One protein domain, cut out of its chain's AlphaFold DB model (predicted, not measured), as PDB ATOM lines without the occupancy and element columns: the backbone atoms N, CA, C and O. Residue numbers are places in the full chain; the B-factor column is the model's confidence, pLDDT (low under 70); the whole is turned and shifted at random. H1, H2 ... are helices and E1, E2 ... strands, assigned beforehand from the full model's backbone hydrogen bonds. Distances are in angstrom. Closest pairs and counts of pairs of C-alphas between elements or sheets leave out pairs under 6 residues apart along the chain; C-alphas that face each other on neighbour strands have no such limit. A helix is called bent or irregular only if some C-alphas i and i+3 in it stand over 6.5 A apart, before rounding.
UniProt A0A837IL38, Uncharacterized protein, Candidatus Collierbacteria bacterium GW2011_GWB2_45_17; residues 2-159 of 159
ATOM      1  N   GLY A   2     125.973  82.920  91.222       94.38
ATOM      2  CA  GLY A   2     126.089  84.267  91.818       94.38
ATOM      3  C   GLY A   2     126.177  84.294  93.352       94.38
ATOM      4  O   GLY A   2     127.094  84.881  93.915       94.38
ATOM      5  N   LYS A   3     125.332  83.518  94.052       94.50
ATOM      6  CA  LYS A   3     125.423  83.342  95.522       94.50
ATOM      7  C   LYS A   3     126.802  82.860  96.004       94.50
ATOM      8  O   LYS A   3     127.237  83.245  97.081       94.50
ATOM      9  N   HIS A   4     127.466  81.996  95.240       96.38
ATOM     10  CA  HIS A   4     128.792  81.483  95.580       96.38
ATOM     11  C   HIS A   4     129.880  82.536  95.317       96.38
ATOM     12  O   HIS A   4     130.690  82.775  96.203       96.38
ATOM     13  N   LEU A   5     129.826  83.257  94.189       96.69
ATOM     14  CA  LEU A   5     130.722  84.395  93.921       96.69
ATOM     15  C   LEU A   5     130.591  85.491  94.993       96.69
ATOM     16  O   LEU A   5     131.593  86.010  95.473       96.69
ATOM     17  N   LYS A   6     129.367  85.755  95.463       96.19
ATOM     18  CA  LYS A   6     129.118  86.663  96.590       96.19
ATOM     19  C   LYS A   6     129.778  86.193  97.889       96.19
ATOM     20  O   LYS A   6     130.359  87.002  98.603       96.19
ATOM     21  N   LYS A   7     129.742  84.886  98.191       96.81
ATOM     22  CA  LYS A   7     130.464  84.308  99.346       96.81
ATOM     23  C   LYS A   7     131.985  84.447  99.221       96.81
ATOM     24  O   LYS A   7     132.657  84.501 100.242       96.81
ATOM     25  N   MET A   8     132.511  84.522  97.999       95.44
ATOM     26  CA  MET A   8     133.931  84.764  97.721       95.44
ATOM     27  C   MET A   8     134.316  86.255  97.772       95.44
ATOM     28  O   MET A   8     135.482  86.576  97.571       95.44
ATOM     29  N   GLY A   9     133.368  87.161  98.038       95.88
ATOM     30  CA  GLY A   9     133.621  88.600  98.165       95.88
ATOM     31  C   GLY A   9     133.396  89.422  96.894       95.88
ATOM     32  O   GLY A   9     133.655  90.621  96.913       95.88
ATOM     33  N   TYR A  10     132.895  88.823  95.810       96.44
ATOM     34  CA  TYR A  10     132.580  89.561  94.584       96.44
ATOM     35  C   TYR A  10     131.196  90.204  94.643       96.44
ATOM     36  O   TYR A  10     130.239  89.629  95.174       96.44
ATOM     37  N   GLU A  11     131.067  91.377  94.024       96.94
ATOM     38  CA  GLU A  11     129.763  91.960  93.733       96.94
ATOM     39  C   GLU A  11     129.011  91.025  92.783       96.94
ATOM     40  O   GLU A  11     129.474  90.708  91.689       96.94
ATOM     41  N   SER A  12     127.872  90.500  93.231       96.81
ATOM     42  CA  SER A  12     127.060  89.619  92.405       96.81
ATOM     43  C   SER A  12     125.583  89.731  92.740       96.81
ATOM     44  O   SER A  12     125.193  89.660  93.913       96.81
ATOM     45  N   SER A  13     124.781  89.869  91.687       95.25
ATOM     46  CA  SER A  13     123.346  90.106  91.762       95.25
ATOM     47  C   SER A  13     122.600  89.237  90.763       95.25
ATOM     48  O   SER A  13     123.035  89.028  89.634       95.25
ATOM     49  N   ASP A  14     121.453  88.741  91.198       95.12
ATOM     50  CA  ASP A  14     120.487  88.085  90.333       95.12
ATOM     51  C   ASP A  14     119.466  89.139  89.897       95.12
ATOM     52  O   ASP A  14     118.741  89.675  90.742       95.12
ATOM     53  N   ILE A  15     119.480  89.498  88.611       95.25
ATOM     54  CA  ILE A  15     118.681  90.616  88.099       95.25
ATOM     55  C   ILE A  15     117.185  90.291  88.110       95.25
ATOM     56  O   ILE A  15     116.376  91.212  88.212       95.25
ATOM     57  N   GLU A  16     116.809  89.008  88.089       90.50
ATOM     58  CA  GLU A  16     115.411  88.551  88.117       90.50
ATOM     59  C   GLU A  16     114.741  88.845  89.468       90.50
ATOM     60  O   GLU A  16     113.533  89.061  89.538       90.50
ATOM     61  N   ASN A  17     115.530  88.962  90.542       89.69
ATOM     62  CA  ASN A  17     115.033  89.295  91.882       89.69
ATOM     63  C   ASN A  17     114.838  90.807  92.109       89.69
ATOM     64  O   ASN A  17     114.479  91.229  93.213       89.69
ATOM     65  N   ILE A  18     115.098  91.648  91.103       93.19
ATOM     66  CA  ILE A  18     114.984  93.102  91.225       93.19
ATOM     67  C   ILE A  18     113.575  93.538  90.817       93.19
ATOM     68  O   ILE A  18     113.143  93.361  89.677       93.19
ATOM     69  N   LYS A  19     112.846  94.154  91.756       93.00
ATOM     70  CA  LYS A  19     111.452  94.565  91.545       93.00
ATOM     71  C   LYS A  19     111.309  95.477  90.321       93.00
ATOM     72  O   LYS A  19     111.905  96.552  90.253       93.00
ATOM     73  N   GLY A  20     110.450  95.063  89.390       93.12
ATOM     74  CA  GLY A  20     110.150  95.807  88.169       93.12
ATOM     75  C   GLY A  20     111.308  95.868  87.169       93.12
ATOM     76  O   GLY A  20     111.264  96.724  86.288       93.12
ATOM     77  N   MET A  21     112.340  95.029  87.329       96.88
ATOM     78  CA  MET A  21     113.374  94.819  86.312       96.88
ATOM     79  C   MET A  21     112.823  94.047  85.114       96.88
ATOM     80  O   MET A  21     113.294  94.239  84.000       96.88
ATOM     81  N   PHE A  22     111.806  93.218  85.336       96.00
ATOM     82  CA  PHE A  22     111.192  92.417  84.297       96.00
ATOM     83  C   PHE A  22     109.677  92.569  84.265       96.00
ATOM     84  O   PHE A  22     109.044  92.767  85.306       96.00
ATOM     85  N   GLU A  23     109.118  92.398  83.074       95.50
ATOM     86  CA  GLU A  23     107.685  92.336  82.821       95.50
ATOM     87  C   GLU A  23     107.372  91.184  81.858       95.50
ATOM     88  O   GLU A  23     108.163  90.866  80.966       95.50
ATOM     89  N   MET A  24     106.242  90.517  82.091       96.06
ATOM     90  CA  MET A  24     105.808  89.363  81.307       96.06
ATOM     91  C   MET A  24     104.805  89.801  80.253       96.06
ATOM     92  O   MET A  24     103.829  90.478  80.570       96.06
ATOM     93  N   TYR A  25     105.015  89.355  79.021       97.31
ATOM     94  CA  TYR A  25     104.140  89.631  77.888       97.31
ATOM     95  C   TYR A  25     103.672  88.329  77.251       97.31
ATOM     96  O   TYR A  25     104.433  87.369  77.172       97.31
ATOM     97  N   HIS A  26     102.446  88.283  76.745       97.12
ATOM     98  CA  HIS A  26     102.031  87.185  75.875       97.12
ATOM     99  C   HIS A  26     102.815  87.237  74.556       97.12
ATOM    100  O   HIS A  26     102.843  88.274  73.890       97.12
ATOM    101  N   LYS A  27     103.395  86.104  74.137       94.12
ATOM    102  CA  LYS A  27     104.189  85.992  72.898       94.12
ATOM    103  C   LYS A  27     103.448  86.493  71.663       94.12
ATOM    104  O   LYS A  27     104.063  87.153  70.828       94.12
ATOM    105  N   GLU A  28     102.162  86.166  71.549       92.69
ATOM    106  CA  GLU A  28     101.352  86.474  70.369       92.69
ATOM    107  C   GLU A  28     100.793  87.895  70.394       92.69
ATOM    108  O   GLU A  28     101.033  88.670  69.472       92.69
ATOM    109  N   SER A  29     100.057  88.255  71.449       94.38
ATOM    110  CA  SER A  29      99.351  89.540  71.506       94.38
ATOM    111  C   SER A  29     100.249  90.717  71.876       94.38
ATOM    112  O   SER A  29      99.850  91.858  71.660       94.38
ATOM    113  N   LYS A  30     101.433  90.455  72.450       94.38
ATOM    114  CA  LYS A  30     102.339  91.467  73.023       94.38
ATOM    115  C   LYS A  30     101.698  92.332  74.114       94.38
ATOM    116  O   LYS A  30     102.241  93.373  74.466       94.38
ATOM    117  N   ASN A  31     100.577  91.892  74.681       96.31
ATOM    118  CA  ASN A  31      99.980  92.504  75.864       96.31
ATOM    119  C   ASN A  31     100.619  91.934  77.133       96.31
ATOM    120  O   ASN A  31     101.146  90.817  77.116       96.31
ATOM    121  N   ILE A  32     100.528  92.682  78.234       96.19
ATOM    122  CA  ILE A  32     100.974  92.228  79.556       96.19
ATOM    123  C   ILE A  32     100.277  90.905  79.897       96.19
ATOM    124  O   ILE A  32      99.061  90.769  79.746       96.19
ATOM    125  N   PHE A  33     101.057  89.926  80.350       96.75
ATOM    126  CA  PHE A  33     100.550  88.643  80.821       96.75
ATOM    127  C   PHE A  33     100.159  88.775  82.296       96.75
ATOM    128  O   PHE A  33     100.939  88.494  83.210       96.75
ATOM    129  N   GLU A  34      98.935  89.241  82.531       93.69
ATOM    130  CA  GLU A  34      98.366  89.337  83.874       93.69
ATOM    131  C   GLU A  34      98.244  87.952  84.527       93.69
ATOM    132  O   GLU A  34      97.915  86.965  83.871       93.69
ATOM    133  N   ASN A  35      98.485  87.873  85.840       91.94
ATOM    134  CA  ASN A  35      98.442  86.620  86.611       91.94
ATOM    135  C   ASN A  35      99.380  85.523  86.072       91.94
ATOM    136  O   ASN A  35      99.077  84.331  86.166       91.94
ATOM    137  N   TYR A  36     100.525  85.924  85.508       93.19
ATOM    138  CA  TYR A  36     101.581  84.992  85.133       93.19
ATOM    139  C   TYR A  36     101.976  84.104  86.322       93.19
ATOM    140  O   TYR A  36     102.144  84.576  87.447       93.19
ATOM    141  N   ASP A  37     102.164  82.816  86.042       94.06
ATOM    142  CA  ASP A  37     102.519  81.806  87.032       94.06
ATOM    143  C   ASP A  37     103.741  81.063  86.516       94.06
ATOM    144  O   ASP A  37     103.671  80.325  85.533       94.06
ATOM    145  N   ASN A  38     104.869  81.270  87.189       92.31
ATOM    146  CA  ASN A  38     106.126  80.655  86.799       92.31
ATOM    147  C   ASN A  38     106.142  79.140  87.051       92.31
ATOM    148  O   ASN A  38     107.033  78.462  86.552       92.31
ATOM    149  N   ALA A  39     105.185  78.598  87.812       93.88
ATOM    150  CA  ALA A  39     105.010  77.163  88.005       93.88
ATOM    151  C   ALA A  39     104.318  76.493  86.809       93.88
ATOM    152  O   ALA A  39     104.475  75.286  86.607       93.88
ATOM    153  N   ASN A  40     103.544  77.261  86.034       95.31
ATOM    154  CA  ASN A  40     102.679  76.751  84.980       95.31
ATOM    155  C   ASN A  40     103.448  76.629  83.645       95.31
ATOM    156  O   ASN A  40     103.807  77.650  83.046       95.31
ATOM    157  N   PRO A  41     103.664  75.403  83.123       95.06
ATOM    158  CA  PRO A  41     104.373  75.189  81.862       95.06
ATOM    159  C   PRO A  41     103.757  75.932  80.674       95.06
ATOM    160  O   PRO A  41     104.491  76.418  79.817       95.06
ATOM    161  N   GLU A  42     102.430  76.052  80.616       95.00
ATOM    162  CA  GLU A  42     101.741  76.754  79.530       95.00
ATOM    163  C   GLU A  42     101.942  78.265  79.610       95.00
ATOM    164  O   GLU A  42     102.127  78.914  78.579       95.00
ATOM    165  N   HIS A  43     101.980  78.841  80.815       95.50
ATOM    166  CA  HIS A  43     102.301  80.261  80.975       95.50
ATOM    167  C   HIS A  43     103.730  80.525  80.494       95.50
ATOM    168  O   HIS A  43     103.950  81.391  79.650       95.50
ATOM    169  N   VAL A  44     104.686  79.713  80.950       94.56
ATOM    170  CA  VAL A  44     106.107  79.839  80.598       94.56
ATOM    171  C   VAL A  44     106.326  79.667  79.086       94.56
ATOM    172  O   VAL A  44     107.064  80.436  78.470       94.56
ATOM    173  N   LYS A  45     105.640  78.715  78.437       94.38
ATOM    174  CA  LYS A  45     105.707  78.527  76.976       94.38
ATOM    175  C   LYS A  45     105.181  79.720  76.188       94.38
ATOM    176  O   LYS A  45     105.720  79.993  75.114       94.38
ATOM    177  N   ASN A  46     104.161  80.407  76.692       95.31
ATOM    178  CA  ASN A  46     103.447  81.458  75.967       95.31
ATOM    179  C   ASN A  46     103.841  82.880  76.393       95.31
ATOM    180  O   ASN A  46     103.272  83.843  75.876       95.31
ATOM    181  N   ALA A  47     104.822  83.023  77.288       95.81
ATOM    182  CA  ALA A  47     105.302  84.311  77.771       95.81
ATOM    183  C   ALA A  47     106.650  84.723  77.161       95.81
ATOM    184  O   ALA A  47     107.522  83.896  76.892       95.81
ATOM    185  N   GLU A  48     106.833  86.025  76.989       96.06
ATOM    186  CA  GLU A  48     108.131  86.667  76.836       96.06
ATOM    187  C   GLU A  48     108.464  87.397  78.128       96.06
ATOM    188  O   GLU A  48     107.685  88.216  78.618       96.06
ATOM    189  N   TRP A  49     109.639  87.097  78.667       95.00
ATOM    190  CA  TRP A  49     110.151  87.728  79.872       95.00
ATOM    191  C   TRP A  49     111.065  88.883  79.474       95.00
ATOM    192  O   TRP A  49     112.221  88.669  79.104       95.00
ATOM    193  N   ILE A  50     110.538  90.104  79.464       97.44
ATOM    194  CA  ILE A  50     111.243  91.274  78.934       97.44
ATOM    195  C   ILE A  50     111.940  92.010  80.074       97.44
ATOM    196  O   ILE A  50     111.295  92.454  81.023       97.44
ATOM    197  N   CYS A  51     113.263  92.148  79.977       98.00
ATOM    198  CA  CYS A  51     114.047  92.967  80.894       98.00
ATOM    199  C   CYS A  51     113.979  94.438  80.476       98.00
ATOM    200  O   CYS A  51     114.165  94.769  79.300       98.00
ATOM    201  N   ASN A  52     113.767  95.323  81.445       97.69
ATOM    202  CA  ASN A  52     113.806  96.763  81.254       97.69
ATOM    203  C   ASN A  52     115.266  97.234  81.123       97.69
ATOM    204  O   ASN A  52     116.013  97.280  82.103       97.69
ATOM    205  N   THR A  53     115.662  97.594  79.903       97.50
ATOM    206  CA  THR A  53     117.041  97.970  79.562       97.50
ATOM    207  C   THR A  53     117.501  99.251  80.256       97.50
ATOM    208  O   THR A  53     118.643  99.306  80.700       97.50
ATOM    209  N   GLU A  54     116.627 100.243  80.436       96.94
ATOM    210  CA  GLU A  54     116.957 101.490  81.144       96.94
ATOM    211  C   GLU A  54     117.275 101.228  82.622       96.94
ATOM    212  O   GLU A  54     118.271 101.715  83.161       96.94
ATOM    213  N   LYS A  55     116.457 100.410  83.294       97.31
ATOM    214  CA  LYS A  55     116.703 100.016  84.688       97.31
ATOM    215  C   LYS A  55     117.952  99.163  84.824       97.31
ATOM    216  O   LYS A  55     118.678  99.324  85.805       97.31
ATOM    217  N   LEU A  56     118.200  98.270  83.868       97.94
ATOM    218  CA  LEU A  56     119.429  97.492  83.839       97.94
ATOM    219  C   LEU A  56     120.643  98.414  83.694       97.94
ATOM    220  O   LEU A  56     121.579  98.306  84.476       97.94
ATOM    221  N   GLU A  57     120.614  99.364  82.762       97.19
ATOM    222  CA  GLU A  57     121.710 100.311  82.569       97.19
ATOM    223  C   GLU A  57     121.973 101.140  83.838       97.19
ATOM    224  O   GLU A  57     123.123 101.298  84.252       97.19
ATOM    225  N   LEU A  58     120.921 101.622  84.509       96.62
ATOM    226  CA  LEU A  58     121.043 102.328  85.788       96.62
ATOM    227  C   LEU A  58     121.637 101.441  86.892       96.62
ATOM    228  O   LEU A  58     122.481 101.909  87.659       96.62
ATOM    229  N   LEU A  59     121.236 100.168  86.964       96.56
ATOM    230  CA  LEU A  59     121.816  99.200  87.895       96.56
ATOM    231  C   LEU A  59     123.318  99.031  87.641       96.56
ATOM    232  O   LEU A  59     124.102  99.101  88.587       96.56
ATOM    233  N   LEU A  60     123.722  98.846  86.385       96.44
ATOM    234  CA  LEU A  60     125.125  98.642  86.016       96.44
ATOM    235  C   LEU A  60     125.968  99.901  86.261       96.44
ATOM    236  O   LEU A  60     127.070  99.807  86.786       96.44
ATOM    237  N   LYS A  61     125.428 101.099  86.004       95.94
ATOM    238  CA  LYS A  61     126.084 102.373  86.361       95.94
ATOM    239  C   LYS A  61     126.245 102.569  87.871       95.94
ATOM    240  O   LYS A  61     127.090 103.352  88.292       95.94
ATOM    241  N   SER A  62     125.441 101.882  88.684       95.38
ATOM    242  CA  SER A  62     125.545 101.911  90.149       95.38
ATOM    243  C   SER A  62     126.546 100.901  90.725       95.38
ATOM    244  O   SER A  62     126.725 100.859  91.947       95.38
ATOM    245  N   GLN A  63     127.190 100.102  89.862       94.50
ATOM    246  CA  GLN A  63     128.254  99.171  90.228       94.50
ATOM    247  C   GLN A  63     129.339  99.890  91.038       94.50
ATOM    248  O   GLN A  63     129.783 100.984  90.686       94.50
ATOM    249  N   LYS A  64     129.773  99.269  92.139       93.62
ATOM    250  CA  LYS A  64     130.772  99.858  93.049       93.62
ATOM    251  C   LYS A  64     132.149  99.234  92.894       93.62
ATOM    252  O   LYS A  64     133.156  99.871  93.193       93.62
ATOM    253  N   SER A  65     132.179  97.974  92.482       94.88
ATOM    254  CA  SER A  65     133.397  97.189  92.317       94.88
ATOM    255  C   SER A  65     133.923  97.305  90.890       94.88
ATOM    256  O   SER A  65     133.156  97.537  89.967       94.88
ATOM    257  N   ASN A  66     135.215  97.065  90.668       92.50
ATOM    258  CA  ASN A  66     135.751  96.981  89.298       92.50
ATOM    259  C   ASN A  66     135.260  95.731  88.546       92.50
ATOM    260  O   ASN A  66     135.315  95.682  87.325       92.50
ATOM    261  N   LEU A  67     134.803  94.719  89.285       95.56
ATOM    262  CA  LEU A  67     134.309  93.458  88.756       95.56
ATOM    263  C   LEU A  67     133.006  93.097  89.471       95.56
ATOM    264  O   LEU A  67     132.990  92.963  90.698       95.56
ATOM    265  N   ALA A  68     131.942  92.908  88.697       96.88
ATOM    266  CA  ALA A  68     130.646  92.467  89.188       96.88
ATOM    267  C   ALA A  68     130.042  91.398  88.270       96.88
ATOM    268  O   ALA A  68     130.300  91.356  87.068       96.88
ATOM    269  N   PHE A  69     129.234  90.512  88.852       97.56
ATOM    270  CA  PHE A  69     128.615  89.388  88.152       97.56
ATOM    271  C   PHE A  69     127.097  89.443  88.250       97.56
ATOM    272  O   PHE A  69     126.528  89.286  89.335       97.56
ATOM    273  N   TYR A  70     126.441  89.557  87.104       97.25
ATOM    274  CA  TYR A  70     124.989  89.596  87.007       97.25
ATOM    275  C   TYR A  70     124.476  88.291  86.401       97.25
ATOM    276  O   TYR A  70     125.003  87.821  85.393       97.25
ATOM    277  N   SER A  71     123.478  87.674  87.033       96.31
ATOM    278  CA  SER A  71     122.816  86.469  86.523       96.31
ATOM    279  C   SER A  71     121.349  86.733  86.239       96.31
ATOM    280  O   SER A  71     120.704  87.420  87.020       96.31
ATOM    281  N   GLY A  72     120.841  86.143  85.165       93.81
ATOM    282  CA  GLY A  72     119.438  86.180  84.767       93.81
ATOM    283  C   GLY A  72     119.306  85.806  83.295       93.81
ATOM    284  O   GLY A  72     120.309  85.760  82.572       93.81
ATOM    285  N   ILE A  73     118.083  85.532  82.858       93.56
ATOM    286  CA  ILE A  73     117.751  85.311  81.454       93.56
ATOM    287  C   ILE A  73     116.532  86.157  81.083       93.56
ATOM    288  O   ILE A  73     115.652  86.410  81.893       93.56
ATOM    289  N   ALA A  74     116.485  86.622  79.841       95.62
ATOM    290  CA  ALA A  74     115.349  87.359  79.309       95.62
ATOM    291  C   ALA A  74     115.019  86.864  77.901       95.62
ATOM    292  O   ALA A  74     115.794  86.148  77.270       95.62
ATOM    293  N   SER A  75     113.880  87.286  77.368       95.56
ATOM    294  CA  SER A  75     113.536  87.076  75.961       95.56
ATOM    295  C   SER A  75     114.231  88.094  75.045       95.56
ATOM    296  O   SER A  75     114.584  87.763  73.918       95.56
ATOM    297  N   ASN A  76     114.536  89.298  75.542       96.50
ATOM    298  CA  ASN A  76     115.216  90.367  74.802       96.50
ATOM    299  C   ASN A  76     116.742  90.405  75.031       96.50
ATOM    300  O   ASN A  76     117.351  91.462  75.173       96.50
ATOM    301  N   MET A  77     117.400  89.241  75.044       95.50
ATOM    302  CA  MET A  77     118.847  89.150  75.319       95.50
ATOM    303  C   MET A  77     119.718  89.908  74.315       95.50
ATOM    304  O   MET A  77     120.824  90.313  74.659       95.50
ATOM    305  N   ASN A  78     119.234  90.126  73.091       95.19
ATOM    306  CA  ASN A  78     119.942  90.947  72.107       95.19
ATOM    307  C   ASN A  78     120.142  92.391  72.589       95.19
ATOM    308  O   ASN A  78     121.179  92.975  72.286       95.19
ATOM    309  N   ASP A  79     119.207  92.919  73.376       96.88
ATOM    310  CA  ASP A  79     119.260  94.289  73.892       96.88
ATOM    311  C   ASP A  79     120.068  94.367  75.195       96.88
ATOM    312  O   ASP A  79     120.636  95.400  75.530       96.88
ATOM    313  N   ILE A  80     120.139  93.255  75.929       96.31
ATOM    314  CA  ILE A  80     120.756  93.156  77.259       96.31
ATOM    315  C   ILE A  80     122.245  92.826  77.176       96.31
ATOM    316  O   ILE A  80     123.070  93.395  77.888       96.31
ATOM    317  N   LEU A  81     122.614  91.867  76.327       96.50
ATOM    318  CA  LEU A  81     123.982  91.357  76.257       96.50
ATOM    319  C   LEU A  81     125.044  92.412  75.901       96.50
ATOM    320  O   LEU A  81     126.175  92.234  76.351       96.50
ATOM    321  N   PRO A  82     124.767  93.470  75.115       96.44
ATOM    322  CA  PRO A  82     125.739  94.533  74.862       96.44
ATOM    323  C   PRO A  82     126.212  95.281  76.113       96.44
ATOM    324  O   PRO A  82     127.292  95.860  76.073       96.44
ATOM    325  N   PHE A  83     125.465  95.245  77.223       96.56
ATOM    326  CA  PHE A  83     125.869  95.910  78.464       96.56
ATOM    327  C   PHE A  83     126.983  95.187  79.242       96.56
ATOM    328  O   PHE A  83     127.460  95.720  80.240       96.56
ATOM    329  N   PHE A  84     127.386  93.980  78.829       96.62
ATOM    330  CA  PHE A  84     128.332  93.145  79.575       96.62
ATOM    331  C   PHE A  84     129.608  92.855  78.780       96.62
ATOM    332  O   PHE A  84     129.543  92.396  77.635       96.62
ATOM    333  N   ASP A  85     130.763  93.007  79.436       95.56
ATOM    334  CA  ASP A  85     132.087  92.748  78.849       95.56
ATOM    335  C   ASP A  85     132.310  91.267  78.521       95.56
ATOM    336  O   ASP A  85     132.867  90.904  77.481       95.56
ATOM    337  N   LYS A  86     131.866  90.386  79.425       96.69
ATOM    338  CA  LYS A  86     132.002  88.929  79.324       96.69
ATOM    339  C   LYS A  86     130.662  88.264  79.607       96.69
ATOM    340  O   LYS A  86     129.909  88.687  80.479       96.69
ATOM    341  N   LYS A  87     130.370  87.198  78.863       97.44
ATOM    342  CA  LYS A  87     129.087  86.484  78.897       97.44
ATOM    343  C   LYS A  87     129.388  85.025  79.162       97.44
ATOM    344  O   LYS A  87     130.134  84.431  78.392       97.44
ATOM    345  N   PHE A  88     128.829  84.455  80.220       97.69
ATOM    346  CA  PHE A  88     129.093  83.070  80.605       97.69
ATOM    347  C   PHE A  88     127.822  82.233  80.508       97.69
ATOM    348  O   PHE A  88     126.776  82.634  81.015       97.69
ATOM    349  N   VAL A  89     127.926  81.049  79.907       97.50
ATOM    350  CA  VAL A  89     126.871  80.028  79.939       97.50
ATOM    351  C   VAL A  89     127.383  78.821  80.708       97.50
ATOM    352  O   VAL A  89     128.421  78.244  80.382       97.50
ATOM    353  N   LEU A  90     126.640  78.445  81.747       96.88
ATOM    354  CA  LEU A  90     126.931  77.288  82.585       96.88
ATOM    355  C   LEU A  90     126.337  76.032  81.944       96.88
ATOM    356  O   LEU A  90     125.139  75.782  82.057       96.88
ATOM    357  N   LEU A  91     127.178  75.236  81.289       96.06
ATOM    358  CA  LEU A  91     126.743  74.034  80.588       96.06
ATOM    359  C   LEU A  91     126.535  72.869  81.553       96.06
ATOM    360  O   LEU A  91     127.456  72.444  82.256       96.06
ATOM    361  N   LEU A  92     125.336  72.296  81.524       94.12
ATOM    362  CA  LEU A  92     124.998  71.048  82.203       94.12
ATOM    363  C   LEU A  92     124.591  70.001  81.185       94.12
ATOM    364  O   LEU A  92     123.916  70.322  80.211       94.12
ATOM    365  N   ASN A  93     124.961  68.742  81.416       94.62
ATOM    366  CA  ASN A  93     124.328  67.667  80.656       94.62
ATOM    367  C   ASN A  93     122.849  67.540  81.079       94.62
ATOM    368  O   ASN A  93     122.484  67.875  82.212       94.62
ATOM    369  N   SER A  94     121.996  67.066  80.170       95.19
ATOM    370  CA  SER A  94     120.542  67.016  80.381       95.19
ATOM    371  C   SER A  94     120.146  66.161  81.585       95.19
ATOM    372  O   SER A  94     119.246  66.539  82.330       95.19
ATOM    373  N   GLN A  95     120.863  65.061  81.838       95.50
ATOM    374  CA  GLN A  95     120.630  64.202  83.003       95.50
ATOM    375  C   GLN A  95     120.853  64.968  84.316       95.50
ATOM    376  O   GLN A  95     120.014  64.940  85.210       95.50
ATOM    377  N   THR A  96     121.959  65.705  84.417       95.38
ATOM    378  CA  THR A  96     122.321  66.487  85.605       95.38
ATOM    379  C   THR A  96     121.382  67.672  85.788       95.38
ATOM    380  O   THR A  96     121.001  67.972  86.917       95.38
ATOM    381  N   LEU A  97     120.978  68.340  84.703       95.62
ATOM    382  CA  LEU A  97     119.980  69.407  84.764       95.62
ATOM    383  C   LEU A  97     118.633  68.874  85.276       95.62
ATOM    384  O   LEU A  97     118.074  69.446  86.209       95.62
ATOM    385  N   ASN A  98     118.160  67.750  84.730       96.62
ATOM    386  CA  ASN A  98     116.912  67.118  85.155       96.62
ATOM    387  C   ASN A  98     116.945  66.722  86.639       96.62
ATOM    388  O   ASN A  98     116.029  67.068  87.382       96.62
ATOM    389  N   GLU A  99     118.018  66.066  87.093       95.75
ATOM    390  CA  GLU A  99     118.167  65.686  88.505       95.75
ATOM    391  C   GLU A  99     118.258  66.904  89.430       95.75
ATOM    392  O   GLU A  99     117.664  66.908  90.507       95.75
ATOM    393  N   ARG A 100     118.946  67.979  89.022       94.19
ATOM    394  CA  ARG A 100     119.002  69.214  89.820       94.19
ATOM    395  C   ARG A 100     117.640  69.886  89.943       94.19
ATOM    396  O   ARG A 100     117.320  70.360  91.025       94.19
ATOM    397  N   LEU A 101     116.852  69.928  88.868       95.19
ATOM    398  CA  LEU A 101     115.501  70.496  88.891       95.19
ATOM    399  C   LEU A 101     114.546  69.642  89.730       95.19
ATOM    400  O   LEU A 101     113.801  70.177  90.543       95.19
ATOM    401  N   LYS A 102     114.615  68.314  89.590       95.19
ATOM    402  CA  LYS A 102     113.803  67.361  90.359       95.19
ATOM    403  C   LYS A 102     114.024  67.481  91.868       95.19
ATOM    404  O   LYS A 102     113.067  67.373  92.623       95.19
ATOM    405  N   ASN A 103     115.268  67.699  92.293       94.94
ATOM    406  CA  ASN A 103     115.643  67.809  93.705       94.94
ATOM    407  C   ASN A 103     115.744  69.272  94.180       94.94
ATOM    408  O   ASN A 103     116.364  69.552  95.205       94.94
ATOM    409  N   ARG A 104     115.204  70.229  93.414       93.38
ATOM    410  CA  ARG A 104     115.233  71.648  93.772       93.38
ATOM    411  C   ARG A 104     114.181  71.930  94.840       93.38
ATOM    412  O   ARG A 104     112.994  71.722  94.622       93.38
ATOM    413  N   GLU A 105     114.623  72.471  95.966       91.50
ATOM    414  CA  GLU A 105     113.759  72.820  97.095       91.50
ATOM    415  C   GLU A 105     113.632  74.340  97.265       91.50
ATOM    416  O   GLU A 105     114.475  75.112  96.801       91.50
ATOM    417  N   GLY A 106     112.576  74.779  97.960       87.94
ATOM    418  CA  GLY A 106     112.401  76.180  98.361       87.94
ATOM    419  C   GLY A 106     111.968  77.139  97.245       87.94
ATOM    420  O   GLY A 106     112.130  78.346  97.398       87.94
ATOM    421  N   THR A 107     111.430  76.628  96.137       88.38
ATOM    422  CA  THR A 107     110.825  77.432  95.064       88.38
ATOM    423  C   THR A 107     109.604  76.724  94.476       88.38
ATOM    424  O   THR A 107     109.570  75.495  94.440       88.38
ATOM    425  N   SER A 108     108.622  77.492  94.005       87.38
ATOM    426  CA  SER A 108     107.468  77.030  93.224       87.38
ATOM    427  C   SER A 108     107.642  77.237  91.709       87.38
ATOM    428  O   SER A 108     106.659  77.222  90.987       87.38
ATOM    429  N   ASP A 109     108.864  77.437  91.212       91.12
ATOM    430  CA  ASP A 109     109.134  77.709  89.792       91.12
ATOM    431  C   ASP A 109     109.002  76.482  88.868       91.12
ATOM    432  O   ASP A 109     109.033  75.319  89.294       91.12
ATOM    433  N   ILE A 110     108.994  76.744  87.556       93.31
ATOM    434  CA  ILE A 110     109.108  75.749  86.485       93.31
ATOM    435  C   ILE A 110     110.294  74.802  86.720       93.31
ATOM    436  O   ILE A 110     111.408  75.235  87.020       93.31
ATOM    437  N   GLY A 111     110.063  73.494  86.589       93.94
ATOM    438  CA  GLY A 111     111.061  72.431  86.747       93.94
ATOM    439  C   GLY A 111     110.802  71.498  87.936       93.94
ATOM    440  O   GLY A 111     111.476  70.476  88.082       93.94
ATOM    441  N   ASN A 112     109.811  71.799  88.778       93.12
ATOM    442  CA  ASN A 112     109.480  70.951  89.926       93.12
ATOM    443  C   ASN A 112     108.659  69.702  89.529       93.12
ATOM    444  O   ASN A 112     108.753  68.657  90.173       93.12
ATOM    445  N   THR A 113     107.905  69.758  88.429       93.56
ATOM    446  CA  THR A 113     107.152  68.619  87.858       93.56
ATOM    447  C   THR A 113     107.875  68.020  86.649       93.56
ATOM    448  O   THR A 113     108.750  68.661  86.077       93.56
ATOM    449  N   GLN A 114     107.527  66.798  86.227       94.38
ATOM    450  CA  GLN A 114     108.137  66.216  85.021       94.38
ATOM    451  C   GLN A 114     107.840  67.055  83.775       94.38
ATOM    452  O   GLN A 114     108.768  67.457  83.085       94.38
ATOM    453  N   GLU A 115     106.572  67.409  83.563       95.19
ATOM    454  CA  GLU A 115     106.141  68.246  82.439       95.19
ATOM    455  C   GLU A 115     106.906  69.578  82.376       95.19
ATOM    456  O   GLU A 115     107.397  69.979  81.324       95.19
ATOM    457  N   SER A 116     107.068  70.253  83.517       95.19
ATOM    458  CA  SER A 116     107.812  71.514  83.569       95.19
ATOM    459  C   SER A 116     109.310  71.339  83.293       95.19
ATOM    460  O   SER A 116     109.921  72.211  82.674       95.19
ATOM    461  N   ARG A 117     109.921  70.210  83.686       96.50
ATOM    462  CA  ARG A 117     111.309  69.891  83.306       96.50
ATOM    463  C   ARG A 117     111.445  69.631  81.818       96.50
ATOM    464  O   ARG A 117     112.424  70.090  81.240       96.50
ATOM    465  N   ASP A 118     110.479  68.958  81.201       96.75
ATOM    466  CA  ASP A 118     110.506  68.675  79.764       96.75
ATOM    467  C   ASP A 118     110.509  69.976  78.944       96.75
ATOM    468  O   ASP A 118     111.246  70.085  77.964       96.75
ATOM    469  N   VAL A 119     109.785  71.008  79.398       96.06
ATOM    470  CA  VAL A 119     109.848  72.357  78.806       96.06
ATOM    471  C   VAL A 119     111.250  72.956  78.909       96.06
ATOM    472  O   VAL A 119     111.810  73.383  77.900       96.06
ATOM    473  N   VAL A 120     111.844  72.962  80.107       95.44
ATOM    474  CA  VAL A 120     113.188  73.528  80.330       95.44
ATOM    475  C   VAL A 120     114.245  72.784  79.507       95.44
ATOM    476  O   VAL A 120     115.105  73.406  78.882       95.44
ATOM    477  N   LEU A 121     114.176  71.452  79.477       96.81
ATOM    478  CA  LEU A 121     115.081  70.607  78.699       96.81
ATOM    479  C   LEU A 121     114.911  70.834  77.193       96.81
ATOM    480  O   LEU A 121     115.911  70.868  76.478       96.81
ATOM    481  N   GLY A 122     113.681  71.052  76.721       96.12
ATOM    482  CA  GLY A 122     113.384  71.341  75.317       96.12
ATOM    483  C   GLY A 122     114.002  72.644  74.799       96.12
ATOM    484  O   GLY A 122     114.242  72.773  73.600       96.12
ATOM    485  N   TRP A 123     114.308  73.604  75.676       94.56
ATOM    486  CA  TRP A 123     114.933  74.878  75.292       94.56
ATOM    487  C   TRP A 123     116.453  74.882  75.362       94.56
ATOM    488  O   TRP A 123     117.084  75.766  74.783       94.56
ATOM    489  N   LYS A 124     117.045  73.908  76.055       94.75
ATOM    490  CA  LYS A 124     118.468  73.891  76.392       94.75
ATOM    491  C   LYS A 124     119.371  74.046  75.164       94.75
ATOM    492  O   LYS A 124     120.169  74.979  75.114       94.75
ATOM    493  N   ASP A 125     119.243  73.153  74.186       95.25
ATOM    494  CA  ASP A 125     120.176  73.096  73.053       95.25
ATOM    495  C   ASP A 125     120.028  74.314  72.133       95.25
ATOM    496  O   ASP A 125     121.019  74.860  71.642       95.25
ATOM    497  N   TRP A 126     118.790  74.782  71.943       95.44
ATOM    498  CA  TRP A 126     118.515  76.019  71.215       95.44
ATOM    499  C   TRP A 126     119.158  77.225  71.910       95.44
ATOM    500  O   TRP A 126     119.881  77.986  71.268       95.44
ATOM    501  N   TRP A 127     118.945  77.374  73.220       95.31
ATOM    502  CA  TRP A 127     119.482  78.484  74.006       95.31
ATOM    503  C   TRP A 127     121.013  78.503  74.006       95.31
ATOM    504  O   TRP A 127     121.633  79.544  73.773       95.31
ATOM    505  N   GLU A 128     121.643  77.344  74.207       95.75
ATOM    506  CA  GLU A 128     123.096  77.208  74.119       95.75
ATOM    507  C   GLU A 128     123.583  77.560  72.707       95.75
ATOM    508  O   GLU A 128     124.508  78.357  72.551       95.75
ATOM    509  N   GLY A 129     122.916  77.077  71.657       96.50
ATOM    510  CA  GLY A 129     123.221  77.459  70.277       96.50
ATOM    511  C   GLY A 129     123.158  78.973  70.038       96.50
ATOM    512  O   GLY A 129     124.059  79.543  69.417       96.50
ATOM    513  N   GLU A 130     122.136  79.644  70.568       95.81
ATOM    514  CA  GLU A 130     121.972  81.094  70.456       95.81
ATOM    515  C   GLU A 130     123.065  81.865  71.204       95.81
ATOM    516  O   GLU A 130     123.644  82.811  70.656       95.81
ATOM    517  N   MET A 131     123.416  81.455  72.420       96.75
ATOM    518  CA  MET A 131     124.472  82.119  73.184       96.75
ATOM    519  C   MET A 131     125.863  81.900  72.585       96.75
ATOM    520  O   MET A 131     126.693  82.813  72.614       96.75
ATOM    521  N   LYS A 132     126.103  80.745  71.954       95.31
ATOM    522  CA  LYS A 132     127.344  80.486  71.211       95.31
ATOM    523  C   LYS A 132     127.546  81.496  70.081       95.31
ATOM    524  O   LYS A 132     128.638  82.036  69.933       95.31
ATOM    525  N   LYS A 133     126.489  81.802  69.316       95.56
ATOM    526  CA  LYS A 133     126.524  82.816  68.241       95.56
ATOM    527  C   LYS A 133     126.830  84.226  68.761       95.56
ATOM    528  O   LYS A 133     127.225  85.089  67.988       95.56
ATOM    529  N   ARG A 134     126.646  84.463  70.063       94.88
ATOM    530  CA  ARG A 134     126.830  85.757  70.737       94.88
ATOM    531  C   ARG A 134     128.134  85.824  71.540       94.88
ATOM    532  O   ARG A 134     128.246  86.639  72.457       94.88
ATOM    533  N   ASN A 135     129.112  84.988  71.180       94.81
ATOM    534  CA  ASN A 135     130.445  84.916  71.786       94.81
ATOM    535  C   ASN A 135     130.422  84.682  73.304       94.81
ATOM    536  O   ASN A 135     131.277  85.188  74.029       94.81
ATOM    537  N   ALA A 136     129.434  83.934  73.801       97.25
ATOM    538  CA  ALA A 136     129.434  83.533  75.196       97.25
ATOM    539  C   ALA A 136     130.514  82.477  75.473       97.25
ATOM    540  O   ALA A 136     130.725  81.548  74.693       97.25
ATOM    541  N   ILE A 137     131.168  82.614  76.620       97.69
ATOM    542  CA  ILE A 137     132.148  81.680  77.161       97.69
ATOM    543  C   ILE A 137     131.392  80.540  77.832       97.69
ATOM    544  O   ILE A 137     130.555  80.744  78.715       97.69
ATOM    545  N   PHE A 138     131.671  79.322  77.390       97.62
ATOM    546  CA  PHE A 138     130.991  78.128  77.868       97.62
ATOM    547  C   PHE A 138     131.802  77.482  78.977       97.62
ATOM    548  O   PHE A 138     132.935  77.066  78.759       97.62
ATOM    549  N   VAL A 139     131.196  77.376  80.157       97.56
ATOM    550  CA  VAL A 139     131.838  76.839  81.357       97.56
ATOM    551  C   VAL A 139     131.151  75.536  81.730       97.56
ATOM    552  O   VAL A 139     129.937  75.498  81.943       97.56
ATOM    553  N   ASN A 140     131.921  74.453  81.837       96.19
ATOM    554  CA  ASN A 140     131.377  73.157  82.239       96.19
ATOM    555  C   ASN A 140     130.932  73.198  83.710       96.19
ATOM    556  O   ASN A 140     131.772  73.211  84.620       96.19
ATOM    557  N   ALA A 141     129.618  73.159  83.931       96.25
ATOM    558  CA  ALA A 141     128.979  73.262  85.236       96.25
ATOM    559  C   ALA A 141     128.607  71.906  85.869       96.25
ATOM    560  O   ALA A 141     127.958  71.862  86.921       96.25
ATOM    561  N   ASN A 142     129.055  70.794  85.270       94.62
ATOM    562  CA  ASN A 142     128.933  69.446  85.845       94.62
ATOM    563  C   ASN A 142     129.963  69.171  86.966       94.62
ATOM    564  O   ASN A 142     130.017  68.065  87.490       94.62
ATOM    565  N   ARG A 143     130.777  70.169  87.330       93.88
ATOM    566  CA  ARG A 143     131.842  70.109  88.346       93.88
ATOM    567  C   ARG A 143     131.438  70.825  89.648       93.88
ATOM    568  O   ARG A 143     130.415  71.518  89.665       93.88
ATOM    569  N   PRO A 144     132.217  70.694  90.738       94.69
ATOM    570  CA  PRO A 144     132.025  71.482  91.955       94.69
ATOM    571  C   PRO A 144     132.062  73.000  91.709       94.69
ATOM    572  O   PRO A 144     132.792  73.484  90.845       94.69
ATOM    573  N   LEU A 145     131.300  73.766  92.502       94.50
ATOM    574  CA  LEU A 145     131.177  75.227  92.346       94.50
ATOM    575  C   LEU A 145     132.523  75.959  92.429       94.50
ATOM    576  O   LEU A 145     132.716  76.912  91.681       94.50
ATOM    577  N   ASP A 146     133.439  75.488  93.275       96.00
ATOM    578  CA  ASP A 146     134.774  76.073  93.455       96.00
ATOM    579  C   ASP A 146     135.646  75.958  92.196       96.00
ATOM    580  O   ASP A 146     136.489  76.812  91.929       96.00
ATOM    581  N   GLU A 147     135.474  74.894  91.409       96.44
ATOM    582  CA  GLU A 147     136.193  74.730  90.142       96.44
ATOM    583  C   GLU A 147     135.599  75.629  89.060       96.44
ATOM    584  O   GLU A 147     136.333  76.279  88.317       96.44
ATOM    585  N   ILE A 148     134.265  75.708  89.017       97.12
ATOM    586  CA  ILE A 148     133.524  76.575  88.095       97.12
ATOM    587  C   ILE A 148     133.885  78.046  88.347       97.12
ATOM    588  O   ILE A 148     134.160  78.782  87.402       97.12
ATOM    589  N   SER A 149     133.914  78.483  89.610       96.38
ATOM    590  CA  SER A 149     134.241  79.868  89.960       96.38
ATOM    591  C   SER A 149     135.687  80.216  89.621       96.38
ATOM    592  O   SER A 149     135.926  81.275  89.050       96.38
ATOM    593  N   LYS A 150     136.648  79.316  89.872       95.50
ATOM    594  CA  LYS A 150     138.047  79.502  89.448       95.50
ATOM    595  C   LYS A 150     138.185  79.662  87.935       95.50
ATOM    596  O   LYS A 150     138.994  80.474  87.497       95.50
ATOM    597  N   GLU A 151     137.429  78.906  87.144       96.12
ATOM    598  CA  GLU A 151     137.431  79.032  85.682       96.12
ATOM    599  C   GLU A 151     136.884  80.389  85.229       96.12
ATOM    600  O   GLU A 151     137.570  81.103  84.508       96.12
ATOM    601  N   ILE A 152     135.717  80.795  85.741       96.75
ATOM    602  CA  ILE A 152     135.126  82.113  85.452       96.75
ATOM    603  C   ILE A 152     136.092  83.243  85.827       96.75
ATOM    604  O   ILE A 152     136.275  84.185  85.061       96.75
ATOM    605  N   LEU A 153     136.734  83.145  86.994       95.88
ATOM    606  CA  LEU A 153     137.655  84.171  87.480       95.88
ATOM    607  C   LEU A 153     138.923  84.283  86.628       95.88
ATOM    608  O   LEU A 153     139.440  85.382  86.468       95.88
ATOM    609  N   ARG A 154     139.418  83.183  86.049       95.19
ATOM    610  CA  ARG A 154     140.548  83.242  85.106       95.19
ATOM    611  C   ARG A 154     140.190  84.041  83.853       95.19
ATOM    612  O   ARG A 154     140.969  84.888  83.445       95.19
ATOM    613  N   GLU A 155     138.997  83.829  83.306       95.00
ATOM    614  CA  GLU A 155     138.531  84.497  82.082       95.00
ATOM    615  C   GLU A 155     138.341  86.016  82.233       95.00
ATOM    616  O   GLU A 155     138.417  86.752  81.246       95.00
ATOM    617  N   VAL A 156     138.091  86.497  83.457       93.25
ATOM    618  CA  VAL A 156     137.920  87.935  83.747       93.25
ATOM    619  C   VAL A 156     139.179  88.601  84.311       93.25
ATOM    620  O   VAL A 156     139.323  89.807  84.155       93.25
ATOM    621  N   ASN A 157     140.096  87.846  84.928       83.81
ATOM    622  CA  ASN A 157     141.347  88.377  85.492       83.81
ATOM    623  C   ASN A 157     142.521  88.395  84.496       83.81
ATOM    624  O   ASN A 157     143.596  88.870  84.843       83.81
ATOM    625  N   CYS A 158     142.364  87.871  83.278       57.78
ATOM    626  CA  CYS A 158     143.376  87.981  82.218       57.78
ATOM    627  C   CYS A 158     143.405  89.374  81.542       57.78
ATOM    628  O   CYS A 158     143.714  89.461  80.353       57.78
ATOM    629  N   ILE A 159     143.080  90.440  82.281       45.31
ATOM    630  CA  ILE A 159     143.126  91.845  81.841       45.31
ATOM    631  C   ILE A 159     144.139  92.595  82.702       45.31
ATOM    632  O   ILE A 159     144.058  92.458  83.944       45.31
TER     633      ILE A 159
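This is residues 2 to 159 of the 159 residues of an uncharacterized protein of Candidatus Collierbacteria bacterium GW2011_GWB2_45_17 (UniProt A0A837IL38). Three short two-stranded ladders, apart from one another, make a compact body with helices set round them: E5 and E6 lie between H6b and H7, H1 packs on E1 and E4, and E2 and E3 form a ladder toward another end. H3 and H4 run side by side, while the helical hairpin of H5 and H6a lies elsewhere, with H2 packed on H6a. The printed part has 158 residues, with seven named helices and six named strands in the order H1 E1 E2 H2 E3 H3 E4 H4 E5 H5 H6 E6 H7. E1 with E4 and E5 with E6 are parallel, E2 with E3 antiparallel, and the class is mixed, helices and strands. The whole is compact, with a radius of gyration of the C-alphas of 16.2 A and spans of 44 by 37 by 32 A.

H1, residues 2 to 7, begins at C-alpha 2 (126.089, 84.267, 91.818). E1 is residues 11 to 14, E2 residues 22 to 26 with 13.5 A, H2 residues 41 to 46, and E3 residues 47 to 51 with 12.7 A. H3, residues 53 to 61, measures 12.1 A; E4 is residues 68 to 71. H4, residues 77 to 83, is only just irregular: C-alphas 79 and 82 are 6.6 A apart. E5 is residues 88 to 91 and H5 residues 94 to 102. H6, residues 114 to 133, was assigned as one helix by its hydrogen bonds but is bent, with C-alphas 122 and 125 7.4 A apart; its arms are H6a, residues 114 to 122, and H6b, residues 125 to 133. E6 is residues 137 to 140, and H7, residues 145 to 157, measures 18.0 A and ends at C-alpha 157 (141.347, 88.377, 85.492).

E1 and E4 are parallel at 14 degrees, with N 69 and O 11 at 2.9 A. H1's closest C-alphas to E1 are those of Gly 2 and Ser 12, 5.5 A. H1 and H7 only just touch, with 3 pairs of C-alphas within 8 A, by residues 145 to 149 of H7 alone; Leu 5 and Ser 149 have the closest C-alphas, 7.0 A, and the lines are about perpendicular at 87 degrees. E2 and E3 are antiparallel at 152 degrees, with N 48 and O 25 at 2.8 A. H2 touches H6a, closest at the C-alphas of Pro 41 and Ser 116, 5.3 A. H3 and H4 touch at a shallow tilt of 24 degrees, the same way, closest at the C-alphas of Thr 53 and Ile 80, 6.5 A. E5, H5, H6 and E6 form a strand-helix-strand unit, two parallel neighbour strands joined through helices, with a right-handed crossover; N 91 and O 139 are 2.8 A apart. H5 and H6a are a hairpin, opposite ways at a steep tilt of 38 degrees, only just past shallow, and their closest C-alphas are those of Asn 98 and Arg 117, 6.5 A. The closest C-alphas of E6 and H7 are those of Val 139 and Ile 148, 7.0 A. Every O i to N i+4 pair is within hydrogen-bond range in H1, H2, H3, H5, H6a, H6b and H7; in H4 it is 1 of 3, beside 2 of 4 O i to N i+3 pairs.

The two C-alphas farthest apart are those of Ser 29 and Cys 158, 45.3 A. The printed part has no cut and ends at residue 159, the chain's last. The links from E2 to H2, residues 27 to 40, and from H5 to H6 are long. The mean pLDDT of the printed part is 94.7, and residues 158 to 159 are under 70.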